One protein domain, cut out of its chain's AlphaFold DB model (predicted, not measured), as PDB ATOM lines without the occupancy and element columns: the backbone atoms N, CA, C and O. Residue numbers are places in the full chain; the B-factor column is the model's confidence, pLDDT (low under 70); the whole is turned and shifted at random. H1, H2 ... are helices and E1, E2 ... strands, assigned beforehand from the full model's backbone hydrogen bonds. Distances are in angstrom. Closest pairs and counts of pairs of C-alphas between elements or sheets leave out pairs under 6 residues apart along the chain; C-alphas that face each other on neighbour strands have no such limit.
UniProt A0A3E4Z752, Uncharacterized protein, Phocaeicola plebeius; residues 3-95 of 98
ATOM      1  N   GLU A   3       6.122 -33.031  51.630       91.06
ATOM      2  CA  GLU A   3       5.207 -32.032  51.084       91.06
ATOM      3  C   GLU A   3       5.069 -32.158  49.563       91.06
ATOM      4  O   GLU A   3       6.034 -32.415  48.848       91.06
ATOM      5  N   LEU A   4       3.846 -31.981  49.048       90.94
ATOM      6  CA  LEU A   4       3.582 -31.951  47.606       90.94
ATOM      7  C   LEU A   4       3.672 -30.505  47.115       90.94
ATOM      8  O   LEU A   4       2.735 -29.724  47.303       90.94
ATOM      9  N   ILE A   5       4.768 -30.164  46.442       90.75
ATOM     10  CA  ILE A   5       5.000 -28.831  45.890       90.75
ATOM     11  C   ILE A   5       4.420 -28.766  44.480       90.75
ATOM     12  O   ILE A   5       4.897 -29.409  43.545       90.75
ATOM     13  N   ARG A   6       3.353 -27.977  44.328       87.75
ATOM     14  CA  ARG A   6       2.679 -27.757  43.044       87.75
ATOM     15  C   ARG A   6       3.434 -26.733  42.210       87.75
ATOM     16  O   ARG A   6       3.734 -25.640  42.682       87.75
ATOM     17  N   VAL A   7       3.650 -27.064  40.944       84.56
ATOM     18  CA  VAL A   7       4.174 -26.157  39.927       84.56
ATOM     19  C   VAL A   7       3.024 -25.822  38.984       84.56
ATOM     20  O   VAL A   7       2.567 -26.662  38.210       84.56
ATOM     21  N   PHE A   8       2.523 -24.592  39.081       76.00
ATOM     22  CA  PHE A   8       1.447 -24.111  38.223       76.00
ATOM     23  C   PHE A   8       2.041 -23.606  36.903       76.00
ATOM     24  O   PHE A   8       2.780 -22.622  36.919       76.00
ATOM     25  N   PRO A   9       1.753 -24.245  35.755       65.69
ATOM     26  CA  PRO A   9       2.107 -23.652  34.475       65.69
ATOM     27  C   PRO A   9       1.285 -22.372  34.253       65.69
ATOM     28  O   PRO A   9       0.132 -22.287  34.670       65.69
ATOM     29  N   ASN A  10       1.845 -21.401  33.526       65.31
ATOM     30  CA  ASN A  10       1.186 -20.130  33.168       65.31
ATOM     31  C   ASN A  10      -0.034 -20.285  32.223       65.31
ATOM     32  O   ASN A  10      -0.521 -19.305  31.658       65.31
ATOM     33  N   HIS A  11      -0.540 -21.503  32.022       64.00
ATOM     34  CA  HIS A  11      -1.662 -21.813  31.143       64.00
ATOM     35  C   HIS A  11      -2.755 -22.560  31.909       64.00
ATOM     36  O   HIS A  11      -2.464 -23.325  32.826       64.00
ATOM     37  N   ALA A  12      -4.012 -22.348  31.507       64.75
ATOM     38  CA  ALA A  12      -5.231 -22.859  32.141       64.75
ATOM     39  C   ALA A  12      -5.432 -24.383  31.966       64.75
ATOM     40  O   ALA A  12      -6.477 -24.841  31.510       64.75
ATOM     41  N   SER A  13      -4.416 -25.182  32.295       71.06
ATOM     42  CA  SER A  13      -4.538 -26.633  32.373       71.06
ATOM     43  C   SER A  13      -5.346 -27.007  33.622       71.06
ATOM     44  O   SER A  13      -5.014 -26.547  34.716       71.06
ATOM     45  N   PRO A  14      -6.368 -27.879  33.511       73.75
ATOM     46  CA  PRO A  14      -7.056 -28.438  34.676       73.75
ATOM     47  C   PRO A  14      -6.172 -29.425  35.465       73.75
ATOM     48  O   PRO A  14      -6.563 -29.873  36.544       73.75
ATOM     49  N   TYR A  15      -4.994 -29.761  34.929       79.81
ATOM     50  CA  TYR A  15      -3.986 -30.609  35.553       79.81
ATOM     51  C   TYR A  15      -2.807 -29.774  36.047       79.81
ATOM     52  O   TYR A  15      -2.253 -28.962  35.300       79.81
ATOM     53  N   VAL A  16      -2.415 -30.019  37.294       87.50
ATOM     54  CA  VAL A  16      -1.300 -29.368  37.979       87.50
ATOM     55  C   VAL A  16      -0.214 -30.403  38.229       87.50
ATOM     56  O   VAL A  16      -0.458 -31.434  38.858       87.50
ATOM     57  N   GLY A  17       0.983 -30.126  37.719       90.44
ATOM     58  CA  GLY A  17       2.174 -30.920  37.987       90.44
ATOM     59  C   GLY A  17       2.878 -30.471  39.265       90.44
ATOM     60  O   GLY A  17       2.577 -29.415  39.824       90.44
ATOM     61  N   GLY A  18       3.844 -31.252  39.725       92.06
ATOM     62  CA  GLY A  18       4.660 -30.884  40.870       92.06
ATOM     63  C   GLY A  18       5.721 -31.915  41.207       92.06
ATOM     64  O   GLY A  18       5.885 -32.916  40.509       92.06
ATOM     65  N   TYR A  19       6.429 -31.654  42.297       93.44
ATOM     66  CA  TYR A  19       7.409 -32.564  42.878       93.44
ATOM     67  C   TYR A  19       7.173 -32.709  44.379       93.44
ATOM     68  O   TYR A  19       6.472 -31.905  44.995       93.44
ATOM     69  N   VAL A  20       7.717 -33.772  44.956       93.50
ATOM     70  CA  VAL A  20       7.634 -34.025  46.394       93.50
ATOM     71  C   VAL A  20       8.927 -33.574  47.058       93.50
ATOM     72  O   VAL A  20      10.004 -33.979  46.625       93.50
ATOM     73  N   ASP A  21       8.806 -32.755  48.100       93.62
ATOM     74  CA  ASP A  21       9.917 -32.404  48.980       93.62
ATOM     75  C   ASP A  21       9.901 -33.303  50.217       93.62
ATOM     76  O   ASP A  21       8.889 -33.406  50.916       93.62
ATOM     77  N   PHE A  22      11.004 -34.007  50.449       91.88
ATOM     78  CA  PHE A  22      11.111 -35.036  51.475       91.88
ATOM     79  C   PHE A  22      11.919 -34.520  52.668       91.88
ATOM     80  O   PHE A  22      13.087 -34.175  52.530       91.88
ATOM     81  N   ASP A  23      11.337 -34.557  53.869       93.25
ATOM     82  CA  ASP A  23      12.023 -34.153  55.107       93.25
ATOM     83  C   ASP A  23      13.088 -35.156  55.584       93.25
ATOM     84  O   ASP A  23      13.933 -34.845  56.423       93.25
ATOM     85  N   ARG A  24      13.038 -36.384  55.066       92.69
ATOM     86  CA  ARG A  24      14.002 -37.458  55.318       92.69
ATOM     87  C   ARG A  24      14.075 -38.381  54.108       92.69
ATOM     88  O   ARG A  24      13.304 -38.252  53.167       92.69
ATOM     89  N   GLN A  25      14.961 -39.368  54.136       93.75
ATOM     90  CA  GLN A  25      14.983 -40.381  53.087       93.75
ATOM     91  C   GLN A  25      13.813 -41.362  53.246       93.75
ATOM     92  O   GLN A  25      13.690 -42.011  54.284       93.75
ATOM     93  N   TYR A  26      12.986 -41.473  52.205       95.00
ATOM     94  CA  TYR A  26      11.847 -42.387  52.136       95.00
ATOM     95  C   TYR A  26      12.137 -43.578  51.230       95.00
ATOM     96  O   TYR A  26      12.836 -43.463  50.218       95.00
ATOM     97  N   THR A  27      11.554 -44.721  51.570       95.12
ATOM     98  CA  THR A  27      11.406 -45.847  50.647       95.12
ATOM     99  C   THR A  27      10.161 -45.694  49.773       95.12
ATOM    100  O   THR A  27       9.227 -44.965  50.116       95.12
ATOM    101  N   VAL A  28      10.123 -46.407  48.643       93.38
ATOM    102  CA  VAL A  28       8.938 -46.465  47.768       93.38
ATOM    103  C   VAL A  28       7.704 -46.926  48.552       93.38
ATOM    104  O   VAL A  28       6.633 -46.334  48.415       93.38
ATOM    105  N   GLY A  29       7.854 -47.938  49.412       94.06
ATOM    106  CA  GLY A  29       6.766 -48.466  50.234       94.06
ATOM    107  C   GLY A  29       6.228 -47.458  51.248       94.06
ATOM    108  O   GLY A  29       5.016 -47.251  51.299       94.06
ATOM    109  N   GLU A  30       7.106 -46.786  52.004       95.44
ATOM    110  CA  GLU A  30       6.691 -45.752  52.965       95.44
ATOM    111  C   GLU A  30       5.939 -44.610  52.272       95.44
ATOM    112  O   GLU A  30       4.907 -44.154  52.763       95.44
ATOM    113  N   PHE A  31       6.425 -44.166  51.108       95.06
ATOM    114  CA  PHE A  31       5.771 -43.109  50.342       95.06
ATOM    115  C   PHE A  31       4.362 -43.511  49.887       95.06
ATOM    116  O   PHE A  31       3.408 -42.761  50.106       95.06
ATOM    117  N   ILE A  32       4.211 -44.698  49.289       93.94
ATOM    118  CA  ILE A  32       2.905 -45.205  48.842       93.94
ATOM    119  C   ILE A  32       1.944 -45.308  50.026       93.94
ATOM    120  O   ILE A  32       0.809 -44.837  49.943       93.94
ATOM    121  N   GLU A  33       2.390 -45.892  51.139       94.12
ATOM    122  CA  GLU A  33       1.560 -46.061  52.329       94.12
ATOM    123  C   GLU A  33       1.084 -44.711  52.885       94.12
ATOM    124  O   GLU A  33      -0.104 -44.549  53.186       94.12
ATOM    125  N   GLU A  34       1.974 -43.717  52.974       94.56
ATOM    126  CA  GLU A  34       1.608 -42.370  53.413       94.56
ATOM    127  C   GLU A  34       0.603 -41.704  52.459       94.56
ATOM    128  O   GLU A  34      -0.390 -41.141  52.930       94.56
ATOM    129  N   ILE A  35       0.789 -41.802  51.136       94.00
ATOM    130  CA  ILE A  35      -0.158 -41.239  50.156       94.00
ATOM    131  C   ILE A  35      -1.542 -41.881  50.290       94.00
ATOM    132  O   ILE A  35      -2.550 -41.170  50.331       94.00
ATOM    133  N   LEU A  36      -1.609 -43.211  50.394       93.12
ATOM    134  CA  LEU A  36      -2.875 -43.937  50.503       93.12
ATOM    135  C   LEU A  36      -3.624 -43.616  51.801       93.12
ATOM    136  O   LEU A  36      -4.853 -43.497  51.780       93.12
ATOM    137  N   LYS A  37      -2.898 -43.430  52.912       93.25
ATOM    138  CA  LYS A  37      -3.470 -43.018  54.204       93.25
ATOM    139  C   LYS A  37      -3.939 -41.565  54.197       93.25
ATOM    140  O   LYS A  37      -5.012 -41.270  54.717       93.25
ATOM    141  N   LYS A  38      -3.147 -40.657  53.622       91.25
ATOM    142  CA  LYS A  38      -3.411 -39.209  53.642       91.25
ATOM    143  C   LYS A  38      -4.501 -38.802  52.650       91.25
ATOM    144  O   LYS A  38      -5.272 -37.886  52.933       91.25
ATOM    145  N   TYR A  39      -4.599 -39.493  51.514       90.19
ATOM    146  CA  TYR A  39      -5.507 -39.141  50.420       90.19
ATOM    147  C   TYR A  39      -6.388 -40.318  49.964       90.19
ATOM    148  O   TYR A  39      -6.389 -40.674  48.781       90.19
ATOM    149  N   PRO A  40      -7.211 -40.909  50.851       90.56
ATOM    150  CA  PRO A  40      -7.975 -42.112  50.527       90.56
ATOM    151  C   PRO A  40      -9.029 -41.881  49.434       90.56
ATOM    152  O   PRO A  40      -9.379 -42.809  48.712       90.56
ATOM    153  N   ALA A  41      -9.537 -40.655  49.279       90.44
ATOM    154  CA  ALA A  41     -10.534 -40.321  48.259       90.44
ATOM    155  C   ALA A  41      -9.949 -40.169  46.842       90.44
ATOM    156  O   ALA A  41     -10.706 -40.182  45.869       90.44
ATOM    157  N   ILE A  42      -8.624 -40.035  46.714       91.81
ATOM    158  CA  ILE A  42      -7.951 -39.850  45.427       91.81
ATOM    159  C   ILE A  42      -7.728 -41.215  44.764       91.81
ATOM    160  O   ILE A  42      -7.580 -42.250  45.420       91.81
ATOM    161  N   SER A  43      -7.743 -41.218  43.437       93.88
ATOM    162  CA  SER A  43      -7.358 -42.365  42.611       93.88
ATOM    163  C   SER A  43      -6.183 -42.012  41.712       93.88
ATOM    164  O   SER A  43      -5.939 -40.836  41.467       93.88
ATOM    165  N   GLY A  44      -5.479 -43.001  41.186       94.38
ATOM    166  CA  GLY A  44      -4.394 -42.737  40.249       94.38
ATOM    167  C   GLY A  44      -3.456 -43.914  40.114       94.38
ATOM    168  O   GLY A  44      -3.871 -45.071  40.250       94.38
ATOM    169  N   SER A  45      -2.200 -43.611  39.830       94.00
ATOM    170  CA  SER A  45      -1.152 -44.598  39.615       94.00
ATOM    171  C   SER A  45       0.171 -44.182  40.248       94.00
ATOM    172  O   SER A  45       0.475 -42.997  40.378       94.00
ATOM    173  N   PHE A  46       0.956 -45.179  40.639       94.19
ATOM    174  CA  PHE A  46       2.366 -45.043  40.974       94.19
ATOM    175  C   PHE A  46       3.173 -45.729  39.878       94.19
ATOM    176  O   PHE A  46       2.970 -46.915  39.624       94.19
ATOM    177  N   VAL A  47       4.083 -44.993  39.249       92.50
ATOM    178  CA  VAL A  47       5.007 -45.503  38.234       92.50
ATOM    179  C   VAL A  47       6.421 -45.407  38.786       92.50
ATOM    180  O   VAL A  47       6.851 -44.313  39.141       92.50
ATOM    181  N   VAL A  48       7.156 -46.517  38.847       90.62
ATOM    182  CA  VAL A  48       8.554 -46.520  39.317       90.62
ATOM    183  C   VAL A  48       9.528 -46.591  38.134       90.62
ATOM    184  O   VAL A  48       9.339 -47.392  37.216       90.62
ATOM    185  N   ASP A  49      10.547 -45.726  38.152       85.75
ATOM    186  CA  ASP A  49      11.611 -45.538  37.147       85.75
ATOM    187  C   ASP A  49      11.117 -45.354  35.713       85.75
ATOM    188  O   ASP A  49      11.778 -45.737  34.749       85.75
ATOM    189  N   ALA A  50       9.928 -44.767  35.573       68.38
ATOM    190  CA  ALA A  50       9.288 -44.429  34.302       68.38
ATOM    191  C   ALA A  50       9.123 -45.589  33.292       68.38
ATOM    192  O   ALA A  50       8.688 -45.333  32.172       68.38
ATOM    193  N   THR A  51       9.458 -46.842  33.636       63.56
ATOM    194  CA  THR A  51       9.668 -47.873  32.605       63.56
ATOM    195  C   THR A  51       9.194 -49.296  32.921       63.56
ATOM    196  O   THR A  51       9.151 -50.079  31.974       63.56
ATOM    197  N   SER A  52       8.798 -49.705  34.144       66.00
ATOM    198  CA  SER A  52       8.435 -51.140  34.339       66.00
ATOM    199  C   SER A  52       7.431 -51.546  35.426       66.00
ATOM    200  O   SER A  52       6.947 -52.673  35.360       66.00
ATOM    201  N   HIS A  53       7.088 -50.705  36.404       81.62
ATOM    202  CA  HIS A  53       6.160 -51.108  37.474       81.62
ATOM    203  C   HIS A  53       5.078 -50.054  37.679       81.62
ATOM    204  O   HIS A  53       5.406 -48.908  38.001       81.62
ATOM    205  N   VAL A  54       3.811 -50.437  37.480       89.50
ATOM    206  CA  VAL A  54       2.669 -49.517  37.508       89.50
ATOM    207  C   VAL A  54       1.584 -50.068  38.422       89.50
ATOM    208  O   VAL A  54       0.774 -50.902  38.031       89.50
ATOM    209  N   ALA A  55       1.489 -49.515  39.628       91.44
ATOM    210  CA  ALA A  55       0.407 -49.861  40.539       91.44
ATOM    211  C   ALA A  55      -0.695 -48.802  40.492       91.44
ATOM    212  O   ALA A  55      -0.480 -47.631  40.816       91.44
ATOM    213  N   HIS A  56      -1.906 -49.221  40.138       93.06
ATOM    214  CA  HIS A  56      -3.092 -48.378  40.247       93.06
ATOM    215  C   HIS A  56      -3.648 -48.393  41.664       93.06
ATOM    216  O   HIS A  56      -3.632 -49.427  42.332       93.06
ATOM    217  N   TYR A  57      -4.206 -47.267  42.103       93.88
ATOM    218  CA  TYR A  57      -4.811 -47.149  43.421       93.88
ATOM    219  C   TYR A  57      -6.138 -46.390  43.398       93.88
ATOM    220  O   TYR A  57      -6.388 -45.516  42.562       93.88
ATOM    221  N   ARG A  58      -7.020 -46.735  44.339       92.50
ATOM    222  CA  ARG A  58      -8.305 -46.064  44.572       92.50
ATOM    223  C   ARG A  58      -8.807 -46.390  45.974       92.50
ATOM    224  O   ARG A  58      -8.607 -47.501  46.452       92.50
ATOM    225  N   LYS A  59      -9.522 -45.457  46.617       90.12
ATOM    226  CA  LYS A  59     -10.102 -45.668  47.961       90.12
ATOM    227  C   LYS A  59      -9.034 -46.043  49.007       90.12
ATOM    228  O   LYS A  59      -9.278 -46.898  49.856       90.12
ATOM    229  N   GLY A  60      -7.843 -45.444  48.905       90.00
ATOM    230  CA  GLY A  60      -6.712 -45.711  49.802       90.00
ATOM    231  C   GLY A  60      -6.129 -47.127  49.697       90.00
ATOM    232  O   GLY A  60      -5.511 -47.595  50.647       90.00
ATOM    233  N   LYS A  61      -6.345 -47.835  48.580       91.12
ATOM    234  CA  LYS A  61      -5.832 -49.195  48.355       91.12
ATOM    235  C   LYS A  61      -5.216 -49.334  46.968       91.12
ATOM    236  O   LYS A  61      -5.723 -48.735  46.017       91.12
ATOM    237  N   LEU A  62      -4.167 -50.152  46.859       91.88
ATOM    238  CA  LEU A  62      -3.662 -50.644  45.576       91.88
ATOM    239  C   LEU A  62      -4.681 -51.617  44.963       91.88
ATOM    240  O   LEU A  62      -5.379 -52.326  45.690       91.88
ATOM    241  N   LEU A  63      -4.814 -51.597  43.639       86.50
ATOM    242  CA  LEU A  63      -5.832 -52.353  42.906       86.50
ATOM    243  C   LEU A  63      -5.270 -53.591  42.207       86.50
ATOM    244  O   LEU A  63      -5.920 -54.631  42.236       86.50
ATOM    245  N   ASN A  64      -4.110 -53.468  41.554       68.94
ATOM    246  CA  ASN A  64      -3.717 -54.429  40.519       68.94
ATOM    247  C   ASN A  64      -2.312 -55.025  40.687       68.94
ATOM    248  O   ASN A  64      -2.048 -56.052  40.076       68.94
ATOM    249  N   GLU A  65      -1.421 -54.432  41.487       65.50
ATOM    250  CA  GLU A  65      -0.036 -54.904  41.605       65.50
ATOM    251  C   GLU A  65       0.512 -54.651  43.010       65.50
ATOM    252  O   GLU A  65       0.487 -53.516  43.498       65.50
ATOM    253  N   ASP A  66       1.042 -55.703  43.635       71.94
ATOM    254  CA  ASP A  66       2.047 -55.549  44.678       71.94
ATOM    255  C   ASP A  66       3.386 -55.319  43.978       71.94
ATOM    256  O   ASP A  66       3.864 -56.159  43.210       71.94
ATOM    257  N   PHE A  67       3.995 -54.159  44.218       82.56
ATOM    258  CA  PHE A  67       5.368 -53.926  43.790       82.56
ATOM    259  C   PHE A  67       6.271 -55.029  44.367       82.56
ATOM    260  O   PHE A  67       6.101 -55.398  45.534       82.56
ATOM    261  N   PRO A  68       7.270 -55.527  43.611       86.38
ATOM    262  CA  PRO A  68       8.248 -56.456  44.162       86.38
ATOM    263  C   PRO A  68       8.846 -55.896  45.457       86.38
ATOM    264  O   PRO A  68       9.137 -54.703  45.537       86.38
ATOM    265  N   GLU A  69       9.096 -56.739  46.459       87.62
ATOM    266  CA  GLU A  69       9.613 -56.287  47.763       87.62
ATOM    267  C   GLU A  69      10.899 -55.450  47.622       87.62
ATOM    268  O   GLU A  69      11.091 -54.453  48.318       87.62
ATOM    269  N   LYS A  70      11.755 -55.805  46.654       88.06
ATOM    270  CA  LYS A  70      12.959 -55.040  46.305       88.06
ATOM    271  C   LYS A  70      12.642 -53.606  45.863       88.06
ATOM    272  O   LYS A  70      13.389 -52.695  46.199       88.06
ATOM    273  N   VAL A  71      11.551 -53.408  45.124       88.94
ATOM    274  CA  VAL A  71      11.080 -52.083  44.698       88.94
ATOM    275  C   VAL A  71      10.537 -51.316  45.896       88.94
ATOM    276  O   VAL A  71      10.939 -50.178  46.100       88.94
ATOM    277  N   LEU A  72       9.705 -51.943  46.733       91.12
ATOM    278  CA  LEU A  72       9.150 -51.302  47.932       91.12
ATOM    279  C   LEU A  72      10.236 -50.829  48.905       91.12
ATOM    280  O   LEU A  72      10.112 -49.749  49.474       91.12
ATOM    281  N   LYS A  73      11.310 -51.609  49.068       92.06
ATOM    282  CA  LYS A  73      12.456 -51.268  49.927       92.06
ATOM    283  C   LYS A  73      13.439 -50.282  49.291       92.06
ATOM    284  O   LYS A  73      14.340 -49.807  49.984       92.06
ATOM    285  N   ALA A  74      13.306 -49.980  48.000       92.31
ATOM    286  CA  ALA A  74      14.211 -49.058  47.331       92.31
ATOM    287  C   ALA A  74      14.026 -47.636  47.873       92.31
ATOM    288  O   ALA A  74      12.909 -47.193  48.141       92.31
ATOM    289  N   ARG A  75      15.139 -46.917  48.029       94.69
ATOM    290  CA  ARG A  75      15.134 -45.511  48.444       94.69
ATOM    291  C   ARG A  75      14.709 -44.632  47.277       94.69
ATOM    292  O   ARG A  75      15.119 -44.866  46.142       94.69
ATOM    293  N   ILE A  76      13.918 -43.610  47.563       94.56
ATOM    294  CA  ILE A  76      13.469 -42.634  46.576       94.56
ATOM    295  C   ILE A  76      14.588 -41.621  46.317       94.56
ATOM    296  O   ILE A  76      15.184 -41.089  47.252       94.56
ATOM    297  N   ALA A  77      14.854 -41.360  45.039       93.62
ATOM    298  CA  ALA A  77      15.696 -40.261  44.580       93.62
ATOM    299  C   ALA A  77      14.859 -38.994  44.360       93.62
ATOM    300  O   ALA A  77      15.240 -37.911  44.792       93.62
ATOM    301  N   ALA A  78      13.710 -39.141  43.695       94.44
ATOM    302  CA  ALA A  78      12.782 -38.055  43.413       94.44
ATOM    303  C   ALA A  78      11.372 -38.597  43.155       94.44
ATOM    304  O   ALA A  78      11.204 -39.731  42.705       94.44
ATOM    305  N   VAL A  79      10.358 -37.762  43.389       95.56
ATOM    306  CA  VAL A  79       8.989 -38.020  42.930       95.56
ATOM    307  C   VAL A  79       8.457 -36.780  42.242       95.56
ATOM    308  O   VAL A  79       8.486 -35.688  42.809       95.56
ATOM    309  N   SER A  80       7.929 -36.967  41.038       94.31
ATOM    310  CA  SER A  80       7.059 -35.993  40.393       94.31
ATOM    311  C   SER A  80       5.623 -36.494  40.410       94.31
ATOM    312  O   SER A  80       5.359 -37.694  40.508       94.31
ATOM    313  N   PHE A  81       4.674 -35.570  40.361       94.00
ATOM    314  CA  PHE A  81       3.265 -35.918  40.303       94.00
ATOM    315  C   PHE A  81       2.514 -35.033  39.321       94.00
ATOM    316  O   PHE A  81       2.911 -33.904  39.033       94.00
ATOM    317  N   CYS A  82       1.390 -35.550  38.843       91.56
ATOM    318  CA  CYS A  82       0.392 -34.814  38.091       91.56
ATOM    319  C   CYS A  82      -0.968 -35.055  38.741       91.56
ATOM    320  O   CYS A  82      -1.371 -36.198  38.942       91.56
ATOM    321  N   THR A  83      -1.683 -33.991  39.099       90.56
ATOM    322  CA  THR A  83      -2.981 -34.093  39.770       90.56
ATOM    323  C   THR A  83      -4.035 -33.207  39.120       90.56
ATOM    324  O   THR A  83      -3.748 -32.111  38.644       90.56
ATOM    325  N   GLY A  84      -5.276 -33.688  39.104       84.88
ATOM    326  CA  GLY A  84      -6.444 -32.965  38.615       84.88
ATOM    327  C   GLY A  84      -7.731 -33.620  39.113       84.88
ATOM    328  O   GLY A  84      -7.841 -34.847  39.153       84.88
ATOM    329  N   TRP A  85      -8.712 -32.803  39.507       82.75
ATOM    330  CA  TRP A  85      -9.969 -33.246  40.130       82.75
ATOM    331  C   TRP A  85      -9.745 -34.237  41.288       82.75
ATOM    332  O   TRP A  85      -9.253 -33.846  42.339       82.75
ATOM    333  N   ASN A  86     -10.087 -35.514  41.089       86.44
ATOM    334  CA  ASN A  86      -9.956 -36.596  42.071       86.44
ATOM    335  C   ASN A  86      -8.899 -37.632  41.648       86.44
ATOM    336  O   ASN A  86      -9.003 -38.820  41.985       86.44
ATOM    337  N   LYS A  87      -7.914 -37.192  40.857       91.25
ATOM    338  CA  LYS A  87      -6.823 -38.023  40.362       91.25
ATOM    339  C   LYS A  87      -5.453 -37.448  40.708       91.25
ATOM    340  O   LYS A  87      -5.257 -36.235  40.627       91.25
ATOM    341  N   ALA A  88      -4.520 -38.315  41.082       93.62
ATOM    342  CA  ALA A  88      -3.109 -37.981  41.216       93.62
ATOM    343  C   ALA A  88      -2.252 -39.161  40.755       93.62
ATOM    344  O   ALA A  88      -2.326 -40.249  41.317       93.62
ATOM    345  N   ASP A  89      -1.450 -38.934  39.726       94.19
ATOM    346  CA  ASP A  89      -0.482 -39.895  39.219       94.19
ATOM    347  C   ASP A  89       0.914 -39.480  39.678       94.19
ATOM    348  O   ASP A  89       1.265 -38.299  39.621       94.19
ATOM    349  N   TYR A  90       1.700 -40.445  40.144       94.62
ATOM    350  CA  TYR A  90       3.036 -40.238  40.687       94.62
ATOM    351  C   TYR A  90       4.060 -41.000  39.858       94.62
ATOM    352  O   TYR A  90       3.896 -42.191  39.596       94.62
ATOM    353  N   VAL A  91       5.150 -40.326  39.510       94.69
ATOM    354  CA  VAL A  91       6.329 -40.929  38.896       94.69
ATOM    355  C   VAL A  91       7.457 -40.877  39.916       94.69
ATOM    356  O   VAL A  91       7.901 -39.804  40.320       94.69
ATOM    357  N   ILE A  92       7.893 -42.052  40.351       94.56
ATOM    358  CA  ILE A  92       8.896 -42.260  41.385       94.56
ATOM    359  C   ILE A  92      10.190 -42.682  40.704       94.56
ATOM    360  O   ILE A  92      10.230 -43.702  40.024       94.56
ATOM    361  N   THR A  93      11.259 -41.932  40.917       93.81
ATOM    362  CA  THR A  93      12.615 -42.353  40.569       93.81
ATOM    363  C   THR A  93      13.256 -42.929  41.822       93.81
ATOM    364  O   THR A  93      13.372 -42.222  42.829       93.81
ATOM    365  N   LYS A  94      13.655 -44.203  41.795       91.25
ATOM    366  CA  LYS A  94      14.393 -44.829  42.902       91.25
ATOM    367  C   LYS A  94      15.901 -44.740  42.681       91.25
ATOM    368  O   LYS A  94      16.386 -44.568  41.568       91.25
ATOM    369  N   LEU A  95      16.652 -44.865  43.768       88.19
ATOM    370  CA  LEU A  95      18.092 -45.083  43.723       88.19
ATOM    371  C   LEU A  95      18.344 -46.565  43.426       88.19
ATOM    372  O   LEU A  95      17.938 -47.435  44.202       88.19
TER     373      LEU A  95
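AT A GLANCE: This is residues 3 to 95 of the 98 residues of an uncharacterized protein of Phocaeicola plebeius (UniProt A0A3E4Z752). One twisted sheet of six strands makes a wall, with H1 packed along E6 and E3 on one face, in two layers. The small helix H2 lies at one end of the long axis, and the loop between E1 and E2 at the other. There are 93 printed residues, with named elements in the order E1 E2 H1 E3 E4 H2 E5 E6, class mixed; the mixed sheet runs E1 E2 E5 E6 E3 E4. It is compact, radius of gyration of the C-alphas 12.8 A, yet elongated, spanning 40 by 26 by 25 A.

HOW THE PARTS SIT: Start at the hairpin of E5, residues 76 to 84, and E6, residues 87 to 94, where N 80 and O 91 are 2.9 A apart, within hydrogen-bond range. E2, residues 16 to 21, is antiparallel to E5, with N 18 and O 81 at 2.9 A. Edge strand E1, residues 3 to 7, forms a hairpin with E2, with N 5 and O 19 at 2.8 A. E3, residues 44 to 48, is parallel to E6, with N 90 and O 45 at 2.8 A. Edge strand E4, residues 53 to 58, forms a hairpin with E3, with N 46 and O 55 at 2.8 A. H1, residues 28 to 38, has a height over the sheet of 9.1 A; its closest C-alphas to E6 are Val 28 and Lys 94, 7.5 A. H2, residues 69 to 72, only grazes the sheet but touches H1, closest C-alphas Gly 29 and Leu 72, 4.4 A. E2, H1, E3 and E4, H2, E5 are split strand-helix-strand units, same-way strands that are not neighbours, with right-handed crossovers. H1 has every O i to N i+4 pair within hydrogen-bond range; H2 is too short for one.

IN THESE COORDINATES: Find C-alpha 3 at (5.207, -32.032, 51.084), where E1 begins. H1 runs 15.5 A from C-alpha 28 at (8.938, -46.465, 47.768). E5 measures 23.5 A; E6, 22.4 A, ends at C-alpha 94, (14.393, -44.829, 42.902).

THE WHOLE: The C-alphas farthest apart, His 11 and Glu 69, are 39.9 A apart. The printed part has no cut and no long link. Confidence is under 70 at residues 9 to 12, 50 to 52 and 64 to 65.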